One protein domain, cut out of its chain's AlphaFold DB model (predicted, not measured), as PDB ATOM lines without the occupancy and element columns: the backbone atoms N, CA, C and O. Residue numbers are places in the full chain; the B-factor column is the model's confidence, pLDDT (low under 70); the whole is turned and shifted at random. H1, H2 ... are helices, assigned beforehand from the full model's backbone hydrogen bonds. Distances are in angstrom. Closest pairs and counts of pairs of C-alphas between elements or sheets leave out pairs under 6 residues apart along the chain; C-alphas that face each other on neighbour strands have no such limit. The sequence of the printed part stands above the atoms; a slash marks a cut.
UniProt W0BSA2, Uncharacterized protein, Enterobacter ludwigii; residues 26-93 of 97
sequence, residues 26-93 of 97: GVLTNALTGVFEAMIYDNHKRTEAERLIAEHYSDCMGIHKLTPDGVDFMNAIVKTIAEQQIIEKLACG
ATOM      1  N   GLY A  26     -13.158 -55.744 -36.961       87.12
ATOM      2  CA  GLY A  26     -13.404 -56.403 -38.248       87.12
ATOM      3  C   GLY A  26     -13.441 -55.447 -39.447       87.12
ATOM      4  O   GLY A  26     -12.905 -55.779 -40.498       87.12
ATOM      5  N   VAL A  27     -14.026 -54.252 -39.300       87.75
ATOM      6  CA  VAL A  27     -14.050 -53.245 -40.381       87.75
ATOM      7  C   VAL A  27     -12.640 -52.734 -40.678       87.75
ATOM      8  O   VAL A  27     -12.262 -52.634 -41.842       87.75
ATOM      9  N   LEU A  28     -11.852 -52.448 -39.640       87.94
ATOM     10  CA  LEU A  28     -10.474 -51.982 -39.795       87.94
ATOM     11  C   LEU A  28      -9.575 -53.069 -40.390       87.94
ATOM     12  O   LEU A  28      -8.861 -52.797 -41.348       87.94
ATOM     13  N   THR A  29      -9.652 -54.301 -39.885       90.56
ATOM     14  CA  THR A  29      -8.883 -55.436 -40.411       90.56
ATOM     15  C   THR A  29      -9.218 -55.707 -41.875       90.56
ATOM     16  O   THR A  29      -8.310 -55.897 -42.682       90.56
ATOM     17  N   ASN A  30     -10.500 -55.669 -42.253       90.62
ATOM     18  CA  ASN A  30     -10.911 -55.829 -43.650       90.62
ATOM     19  C   ASN A  30     -10.391 -54.701 -44.547       90.62
ATOM     20  O   ASN A  30     -10.003 -54.963 -45.680       90.62
ATOM     21  N   ALA A  31     -10.360 -53.457 -44.066       90.19
ATOM     22  CA  ALA A  31      -9.821 -52.345 -44.840       90.19
ATOM     23  C   ALA A  31      -8.297 -52.443 -45.001       90.19
ATOM     24  O   ALA A  31      -7.784 -52.270 -46.102       90.19
ATOM     25  N   LEU A  32      -7.571 -52.774 -43.934       92.56
ATOM     26  CA  LEU A  32      -6.121 -52.967 -43.987       92.56
ATOM     27  C   LEU A  32      -5.751 -54.089 -44.964       92.56
ATOM     28  O   LEU A  32      -4.957 -53.880 -45.876       92.56
ATOM     29  N   THR A  33      -6.395 -55.250 -44.841       93.25
ATOM     30  CA  THR A  33      -6.117 -56.405 -45.708       93.25
ATOM     31  C   THR A  33      -6.617 -56.209 -47.139       93.25
ATOM     32  O   THR A  33      -5.905 -56.510 -48.094       93.25
ATOM     33  N   GLY A  34      -7.834 -55.690 -47.309       90.75
ATOM     34  CA  GLY A  34      -8.513 -55.595 -48.602       90.75
ATOM     35  C   GLY A  34      -8.173 -54.352 -49.421       90.75
ATOM     36  O   GLY A  34      -8.405 -54.352 -50.626       90.75
ATOM     37  N   VAL A  35      -7.631 -53.303 -48.797       88.62
ATOM     38  CA  VAL A  35      -7.203 -52.080 -49.495       88.62
ATOM     39  C   VAL A  35      -5.686 -51.996 -49.515       88.62
ATOM     40  O   VAL A  35      -5.087 -52.005 -50.585       88.62
ATOM     41  N   PHE A  36      -5.058 -51.919 -48.343       92.00
ATOM     42  CA  PHE A  36      -3.628 -51.638 -48.255       92.00
ATOM     43  C   PHE A  36      -2.777 -52.853 -48.637       92.00
ATOM     44  O   PHE A  36      -1.993 -52.783 -49.583       92.00
ATOM     45  N   GLU A  37      -2.950 -53.983 -47.950       94.44
ATOM     46  CA  GLU A  37      -2.138 -55.174 -48.213       94.44
ATOM     47  C   GLU A  37      -2.406 -55.736 -49.609       94.44
ATOM     48  O   GLU A  37      -1.459 -56.071 -50.319       94.44
ATOM     49  N   ALA A  38      -3.673 -55.786 -50.035       93.94
ATOM     50  CA  ALA A  38      -4.053 -56.206 -51.384       93.94
ATOM     51  C   ALA A  38      -3.337 -55.384 -52.466       93.94
ATOM     52  O   ALA A  38      -2.736 -55.962 -53.371       93.94
ATOM     53  N   MET A  39      -3.300 -54.052 -52.329       92.69
ATOM     54  CA  MET A  39      -2.582 -53.185 -53.267       92.69
ATOM     55  C   MET A  39      -1.086 -53.522 -53.328       92.69
ATOM     56  O   MET A  39      -0.496 -53.505 -54.407       92.69
ATOM     57  N   ILE A  40      -0.455 -53.853 -52.201       94.50
ATOM     58  CA  ILE A  40       0.963 -54.240 -52.192       94.50
ATOM     59  C   ILE A  40       1.149 -55.622 -52.834       94.50
ATOM     60  O   ILE A  40       2.062 -55.799 -53.644       94.50
ATOM     61  N   TYR A  41       0.282 -56.590 -52.533       95.06
ATOM     62  CA  TYR A  41       0.340 -57.922 -53.142       95.06
ATOM     63  C   TYR A  41       0.129 -57.903 -54.660       95.06
ATOM     64  O   TYR A  41       0.742 -58.712 -55.355       95.06
ATOM     65  N   ASP A  42      -0.668 -56.972 -55.183       95.38
ATOM     66  CA  ASP A  42      -0.886 -56.824 -56.625       95.38
ATOM     67  C   ASP A  42       0.347 -56.264 -57.357       95.38
ATOM     68  O   ASP A  42       0.564 -56.554 -58.535       95.38
ATOM     69  N   ASN A  43       1.183 -55.481 -56.665       94.19
ATOM     70  CA  ASN A  43       2.335 -54.795 -57.260       94.19
ATOM     71  C   ASN A  43       3.679 -55.492 -56.994       94.19
ATOM     72  O   ASN A  43       4.674 -55.196 -57.662       94.19
ATOM     73  N   HIS A  44       3.736 -56.427 -56.043       94.38
ATOM     74  CA  HIS A  44       4.980 -57.051 -55.598       94.38
ATOM     75  C   HIS A  44       4.871 -58.573 -55.505       94.38
ATOM     76  O   HIS A  44       3.825 -59.153 -55.230       94.38
ATOM     77  N   LYS A  45       6.009 -59.260 -55.671       94.75
ATOM     78  CA  LYS A  45       6.093 -60.688 -55.336       94.75
ATOM     79  C   LYS A  45       5.792 -60.869 -53.853       94.75
ATOM     80  O   LYS A  45       6.264 -60.085 -53.039       94.75
ATOM     81  N   ARG A  46       5.115 -61.964 -53.509       91.31
ATOM     82  CA  ARG A  46       4.639 -62.244 -52.149       91.31
ATOM     83  C   ARG A  46       5.670 -61.977 -51.043       91.31
ATOM     84  O   ARG A  46       5.361 -61.268 -50.100       91.31
ATOM     85  N   THR A  47       6.893 -62.490 -51.178       92.88
ATOM     86  CA  THR A  47       7.952 -62.307 -50.169       92.88
ATOM     87  C   THR A  47       8.358 -60.842 -49.988       92.88
ATOM     88  O   THR A  47       8.638 -60.416 -48.873       92.88
ATOM     89  N   GLU A  48       8.378 -60.065 -51.072       94.44
ATOM     90  CA  GLU A  48       8.687 -58.634 -51.004       94.44
ATOM     91  C   GLU A  48       7.496 -57.842 -50.460       94.44
ATOM     92  O   GLU A  48       7.682 -56.948 -49.644       94.44
ATOM     93  N   ALA A  49       6.271 -58.215 -50.842       95.44
ATOM     94  CA  ALA A  49       5.050 -57.630 -50.302       95.44
ATOM     95  C   ALA A  49       4.970 -57.795 -48.777       95.44
ATOM     96  O   ALA A  49       4.769 -56.819 -48.064       95.44
ATOM     97  N   GLU A  50       5.199 -59.010 -48.270       94.88
ATOM     98  CA  GLU A  50       5.205 -59.307 -46.832       94.88
ATOM     99  C   GLU A  50       6.256 -58.464 -46.086       94.88
ATOM    100  O   GLU A  50       5.974 -57.946 -45.004       94.88
ATOM    101  N   ARG A  51       7.441 -58.265 -46.685       96.69
ATOM    102  CA  ARG A  51       8.490 -57.398 -46.128       96.69
ATOM    103  C   ARG A  51       8.043 -55.937 -46.063       96.69
ATOM    104  O   ARG A  51       8.176 -55.322 -45.011       96.69
ATOM    105  N   LEU A  52       7.512 -55.399 -47.163       95.69
ATOM    106  CA  LEU A  52       7.065 -54.005 -47.260       95.69
ATOM    107  C   LEU A  52       5.898 -53.706 -46.314       95.69
ATOM    108  O   LEU A  52       5.888 -52.667 -45.661       95.69
ATOM    109  N   ILE A  53       4.942 -54.630 -46.201       95.50
ATOM    110  CA  ILE A  53       3.815 -54.519 -45.268       95.50
ATOM    111  C   ILE A  53       4.327 -54.477 -43.822       95.50
ATOM    112  O   ILE A  53       3.936 -53.598 -43.055       95.50
ATOM    113  N   ALA A  54       5.217 -55.402 -43.444       95.38
ATOM    114  CA  ALA A  54       5.760 -55.461 -42.089       95.38
ATOM    115  C   ALA A  54       6.594 -54.218 -41.736       95.38
ATOM    116  O   ALA A  54       6.475 -53.698 -40.627       95.38
ATOM    117  N   GLU A  55       7.409 -53.737 -42.679       95.69
ATOM    118  CA  GLU A  55       8.192 -52.503 -42.546       95.69
ATOM    119  C   GLU A  55       7.269 -51.298 -42.336       95.69
ATOM    120  O   GLU A  55       7.395 -50.604 -41.330       95.69
ATOM    121  N   HIS A  56       6.251 -51.133 -43.186       94.75
ATOM    122  CA  HIS A  56       5.291 -50.038 -43.059       94.75
ATOM    123  C   HIS A  56       4.541 -50.064 -41.722       94.75
ATOM    124  O   HIS A  56       4.448 -49.045 -41.041       94.75
ATOM    125  N   TYR A  57       4.044 -51.230 -41.295       94.06
ATOM    126  CA  TYR A  57       3.381 -51.344 -39.994       94.06
ATOM    127  C   TYR A  57       4.322 -51.032 -38.831       94.06
ATOM    128  O   TYR A  57       3.894 -50.404 -37.865       94.06
ATOM    129  N   SER A  58       5.590 -51.432 -38.917       94.06
ATOM    130  CA  SER A  58       6.592 -51.065 -37.916       94.06
ATOM    131  C   SER A  58       6.800 -49.548 -37.869       94.06
ATOM    132  O   SER A  58       6.803 -48.974 -36.782       94.06
ATOM    133  N   ASP A  59       6.905 -48.889 -39.021       93.94
ATOM    134  CA  ASP A  59       7.105 -47.436 -39.121       93.94
ATOM    135  C   ASP A  59       5.891 -46.633 -38.620       93.94
ATOM    136  O   ASP A  59       6.029 -45.541 -38.055       93.94
ATOM    137  N   CYS A  60       4.683 -47.186 -38.747       93.75
ATOM    138  CA  CYS A  60       3.470 -46.598 -38.181       93.75
ATOM    139  C   CYS A  60       3.405 -46.700 -36.644       93.75
ATOM    140  O   CYS A  60       2.663 -45.942 -36.006       93.75
ATOM    141  N   MET A  61       4.155 -47.620 -36.028       92.00
ATOM    142  CA  MET A  61       4.062 -47.954 -34.606       92.00
ATOM    143  C   MET A  61       5.178 -47.293 -33.788       92.00
ATOM    144  O   MET A  61       6.338 -47.690 -33.818       92.00
ATOM    145  N   GLY A  62       4.820 -46.301 -32.972       87.88
ATOM    146  CA  GLY A  62       5.699 -45.780 -31.926       87.88
ATOM    147  C   GLY A  62       5.625 -46.602 -30.632       87.88
ATOM    148  O   GLY A  62       4.823 -47.521 -30.489       87.88
ATOM    149  N   ILE A  63       6.421 -46.216 -29.627       83.12
ATOM    150  CA  ILE A  63       6.560 -46.956 -28.352       83.12
ATOM    151  C   ILE A  63       5.215 -47.124 -27.610       83.12
ATOM    152  O   ILE A  63       4.966 -48.153 -26.988       83.12
ATOM    153  N   HIS A  64       4.339 -46.115 -27.668       85.31
ATOM    154  CA  HIS A  64       3.057 -46.107 -26.943       85.31
ATOM    155  C   HIS A  64       1.871 -45.572 -27.757       85.31
ATOM    156  O   HIS A  64       0.752 -45.507 -27.253       85.31
ATOM    157  N   LYS A  65       2.115 -45.124 -28.987       90.31
ATOM    158  CA  LYS A  65       1.124 -44.504 -29.870       90.31
ATOM    159  C   LYS A  65       1.607 -44.596 -31.309       90.31
ATOM    160  O   LYS A  65       2.794 -44.813 -31.536       90.31
ATOM    161  N   LEU A  66       0.702 -44.357 -32.248       90.06
ATOM    162  CA  LEU A  66       1.063 -44.202 -33.651       90.06
ATOM    163  C   LEU A  66       2.063 -43.055 -33.836       90.06
ATOM    164  O   LEU A  66       2.012 -42.036 -33.131       90.06
ATOM    165  N   THR A  67       2.974 -43.236 -34.785       94.44
ATOM    166  CA  THR A  67       3.797 -42.148 -35.318       94.44
ATOM    167  C   THR A  67       2.905 -41.156 -36.081       94.44
ATOM    168  O   THR A  67       1.753 -41.482 -36.375       94.44
ATOM    169  N   PRO A  68       3.378 -39.936 -36.392       93.00
ATOM    170  CA  PRO A  68       2.639 -39.028 -37.272       93.00
ATOM    171  C   PRO A  68       2.238 -39.701 -38.592       93.00
ATOM    172  O   PRO A  68       1.068 -39.659 -38.956       93.00
ATOM    173  N   ASP A  69       3.163 -40.443 -39.204       91.38
ATOM    174  CA  ASP A  69       2.905 -41.210 -40.426       91.38
ATOM    175  C   ASP A  69       1.843 -42.297 -40.200       91.38
ATOM    176  O   ASP A  69       0.943 -42.473 -41.016       91.38
ATOM    177  N   GLY A  70       1.880 -42.982 -39.052       91.75
ATOM    178  CA  GLY A  70       0.846 -43.941 -38.664       91.75
ATOM    179  C   GLY A  70      -0.532 -43.308 -38.453       91.75
ATOM    180  O   GLY A  70      -1.548 -43.920 -38.783       91.75
ATOM    181  N   VAL A  71      -0.597 -42.079 -37.934       91.69
ATOM    182  CA  VAL A  71      -1.858 -41.331 -37.802       91.69
ATOM    183  C   VAL A  71      -2.402 -40.954 -39.177       91.69
ATOM    184  O   VAL A  71      -3.589 -41.164 -39.430       91.69
ATOM    185  N   ASP A  72      -1.555 -40.446 -40.069       91.75
ATOM    186  CA  ASP A  72      -1.954 -40.072 -41.427       91.75
ATOM    187  C   ASP A  72      -2.406 -41.293 -42.237       91.75
ATOM    188  O   ASP A  72      -3.457 -41.253 -42.882       91.75
ATOM    189  N   PHE A  73      -1.691 -42.413 -42.110       92.31
ATOM    190  CA  PHE A  73      -2.081 -43.699 -42.682       92.31
ATOM    191  C   PHE A  73      -3.458 -44.152 -42.181       92.31
ATOM    192  O   PHE A  73      -4.355 -44.425 -42.980       92.31
ATOM    193  N   MET A  74      -3.678 -44.174 -40.863       91.31
ATOM    194  CA  MET A  74      -4.970 -44.584 -40.303       91.31
ATOM    195  C   MET A  74      -6.103 -43.631 -40.693       91.31
ATOM    196  O   MET A  74      -7.215 -44.089 -40.957       91.31
ATOM    197  N   ASN A  75      -5.843 -42.326 -40.787       89.75
ATOM    198  CA  ASN A  75      -6.821 -41.360 -41.287       89.75
ATOM    199  C   ASN A  75      -7.197 -41.644 -42.747       89.75
ATOM    200  O   ASN A  75      -8.381 -41.577 -43.086       89.75
ATOM    201  N   ALA A  76      -6.229 -42.005 -43.595       90.88
ATOM    202  CA  ALA A  76      -6.487 -42.403 -44.976       90.88
ATOM    203  C   ALA A  76      -7.325 -43.689 -45.049       90.88
ATOM    204  O   ALA A  76      -8.328 -43.715 -45.757       90.88
ATOM    205  N   ILE A  77      -6.997 -44.715 -44.255       91.75
ATOM    206  CA  ILE A  77      -7.787 -45.957 -44.168       91.75
ATOM    207  C   ILE A  77      -9.228 -45.667 -43.738       91.75
ATOM    208  O   ILE A  77     -10.179 -46.136 -44.364       91.75
ATOM    209  N   VAL A  78      -9.410 -44.858 -42.693       90.12
ATOM    210  CA  VAL A  78     -10.734 -44.476 -42.190       90.12
ATOM    211  C   VAL A  78     -11.515 -43.664 -43.230       90.12
ATOM    212  O   VAL A  78     -12.726 -43.861 -43.364       90.12
ATOM    213  N   LYS A  79     -10.842 -42.815 -44.016       89.62
ATOM    214  CA  LYS A  79     -11.450 -42.116 -45.152       89.62
ATOM    215  C   LYS A  79     -11.907 -43.084 -46.243       89.62
ATOM    216  O   LYS A  79     -13.060 -43.006 -46.655       89.62
ATOM    217  N   THR A  80     -11.070 -44.040 -46.630       89.88
ATOM    218  CA  THR A  80     -11.433 -45.062 -47.622       89.88
ATOM    219  C   THR A  80     -12.625 -45.900 -47.163       89.88
ATOM    220  O   THR A  80     -13.536 -46.159 -47.946       89.88
ATOM    221  N   ILE A  81     -12.683 -46.281 -45.881       89.69
ATOM    222  CA  ILE A  81     -13.848 -46.975 -45.307       89.69
ATOM    223  C   ILE A  81     -15.109 -46.112 -45.441       89.69
ATOM    224  O   ILE A  81     -16.181 -46.624 -45.771       89.69
ATOM    225  N   ALA A  82     -15.000 -44.810 -45.171       88.94
ATOM    226  CA  ALA A  82     -16.113 -43.877 -45.291       88.94
ATOM    227  C   ALA A  82     -16.631 -43.804 -46.736       88.94
ATOM    228  O   ALA A  82     -17.832 -43.933 -46.967       88.94
ATOM    229  N   GLU A  83     -15.723 -43.661 -47.703       87.25
ATOM    230  CA  GLU A  83     -16.035 -43.638 -49.135       87.25
ATOM    231  C   GLU A  83     -16.704 -44.946 -49.584       87.25
ATOM    232  O   GLU A  83     -17.749 -44.908 -50.233       87.25
ATOM    233  N   GLN A  84     -16.187 -46.106 -49.163       85.50
ATOM    234  CA  GLN A  84     -16.792 -47.411 -49.458       85.50
ATOM    235  C   GLN A  84     -18.210 -47.544 -48.888       85.50
ATOM    236  O   GLN A  84     -19.109 -48.000 -49.591       85.50
ATOM    237  N   GLN A  85     -18.444 -47.106 -47.646       85.62
ATOM    238  CA  GLN A  85     -19.783 -47.132 -47.044       85.62
ATOM    239  C   GLN A  85     -20.760 -46.189 -47.751       85.62
ATOM    240  O   GLN A  85     -21.946 -46.496 -47.843       85.62
ATOM    241  N   ILE A  86     -20.294 -45.044 -48.254       84.62
ATOM    242  CA  ILE A  86     -21.127 -44.134 -49.049       84.62
ATOM    243  C   ILE A  86     -21.495 -44.788 -50.380       84.62
ATOM    244  O   ILE A  86     -22.670 -44.791 -50.738       84.62
ATOM    245  N   ILE A  87     -20.522 -45.380 -51.075       83.69
ATOM    246  CA  ILE A  87     -20.753 -46.095 -52.337       83.69
ATOM    247  C   ILE A  87     -21.746 -47.242 -52.129       83.69
ATOM    248  O   ILE A  87     -22.690 -47.368 -52.904       83.69
ATOM    249  N   GLU A  88     -21.583 -48.041 -51.073       81.31
ATOM    250  CA  GLU A  88     -22.498 -49.140 -50.747       81.31
ATOM    251  C   GLU A  88     -23.924 -48.632 -50.489       81.31
ATOM    252  O   GLU A  88     -24.887 -49.164 -51.044       81.31
ATOM    253  N   LYS A  89     -24.069 -47.545 -49.723       78.75
ATOM    254  CA  LYS A  89     -25.376 -46.931 -49.445       78.75
ATOM    255  C   LYS A  89     -26.027 -46.307 -50.676       78.75
ATOM    256  O   LYS A  89     -27.249 -46.365 -50.806       78.75
ATOM    257  N   LEU A  90     -25.242 -45.724 -51.580       77.94
ATOM    258  CA  LEU A  90     -25.729 -45.229 -52.869       77.94
ATOM    259  C   LEU A  90     -26.169 -46.397 -53.763       77.94
ATOM    260  O   LEU A  90     -27.260 -46.358 -54.327       77.94
ATOM    261  N   ALA A  91     -25.373 -47.465 -53.831       75.69
ATOM    262  CA  ALA A  91     -25.682 -48.665 -54.608       75.69
ATOM    263  C   ALA A  91     -26.920 -49.416 -54.082       75.69
ATOM    264  O   ALA A  91     -27.664 -50.000 -54.868       75.69
ATOM    265  N   CYS A  92     -27.171 -49.379 -52.769       69.81
ATOM    266  CA  CYS A  92     -28.359 -49.964 -52.139       69.81
ATOM    267  C   CYS A  92     -29.591 -49.028 -52.161       69.81
ATOM    268  O   CYS A  92     -30.694 -49.445 -51.808       69.81
ATOM    269  N   GLY A  93     -29.441 -47.774 -52.612       63.16
ATOM    270  CA  GLY A  93     -30.533 -46.795 -52.702       63.16
ATOM    271  C   GLY A  93     -30.943 -46.162 -51.364       63.16
ATOM    272  O   GLY A  93     -32.041 -45.612 -51.253       63.16
TER     273      GLY A  93
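AT A GLANCE: This is residues 26 to 93 of the 97 residues of an uncharacterized protein of Enterobacter ludwigii (UniProt W0BSA2). Three helices make an open triangle: the long H3 is one side, and H1 and H2 form a V whose two open ends meet H3, H2 near its start and H1 near its middle. The far end of H3, with the last residues of the printed part, sticks out past the triangle as an arm, residues 85 to 93. The printed part has 68 residues with three named helices, H1, H2 and H3 in that order, and no named strand; the class is all helix. The whole is loose, with a radius of gyration of the C-alphas of 13.8 A, and spans 42 by 31 by 17 A.

HOW THE PARTS SIT: H3, residues 68 to 91, touches H1, residues 26 to 43, about perpendicular at 78 degrees; the closest C-alphas are those of Ala 31 and Ile 81, 6.7 A apart. H1 touches H3 with residues 27 to 32 alone, and H3 touches H1 with residues 77 to 81 alone. H3 touches H2, residues 46 to 60, with residues 68 to 73 alone; the closest C-alphas, of Cys 60 and Gly 70, are 3.8 A apart. These two run opposite ways at a steep tilt of 67 degrees, only just short of about perpendicular. H1 and H2 touch, with the C-alphas of Tyr 41 and Ala 49 closest at 5.5 A, and run opposite ways at a steep tilt of 51 degrees. The helix packing is mostly crossed, with no touching pair at a shallow tilt. Every O i to N i+4 pair is within hydrogen-bond range in H2 and H3, and 12 of 14 are in H1.

IN THESE COORDINATES: H3 is 34.6 A long and ends at C-alpha 91 (-25.682, -48.665, -54.608). H1 begins at C-alpha 26 (-13.404, -56.403, -38.248) and is 24.7 A long. H2 begins at C-alpha 46 (4.639, -62.244, -52.149) and is 21.0 A long.

THE WHOLE: The C-alphas farthest apart, of Ile 63 and Gly 93, are 44.4 A apart. The printed part has no cut; the link H1 to H2 is tight and the link H2 to H3 short. Mean pLDDT of the printed part is 90.0, and residues 92 to 93 are under 70.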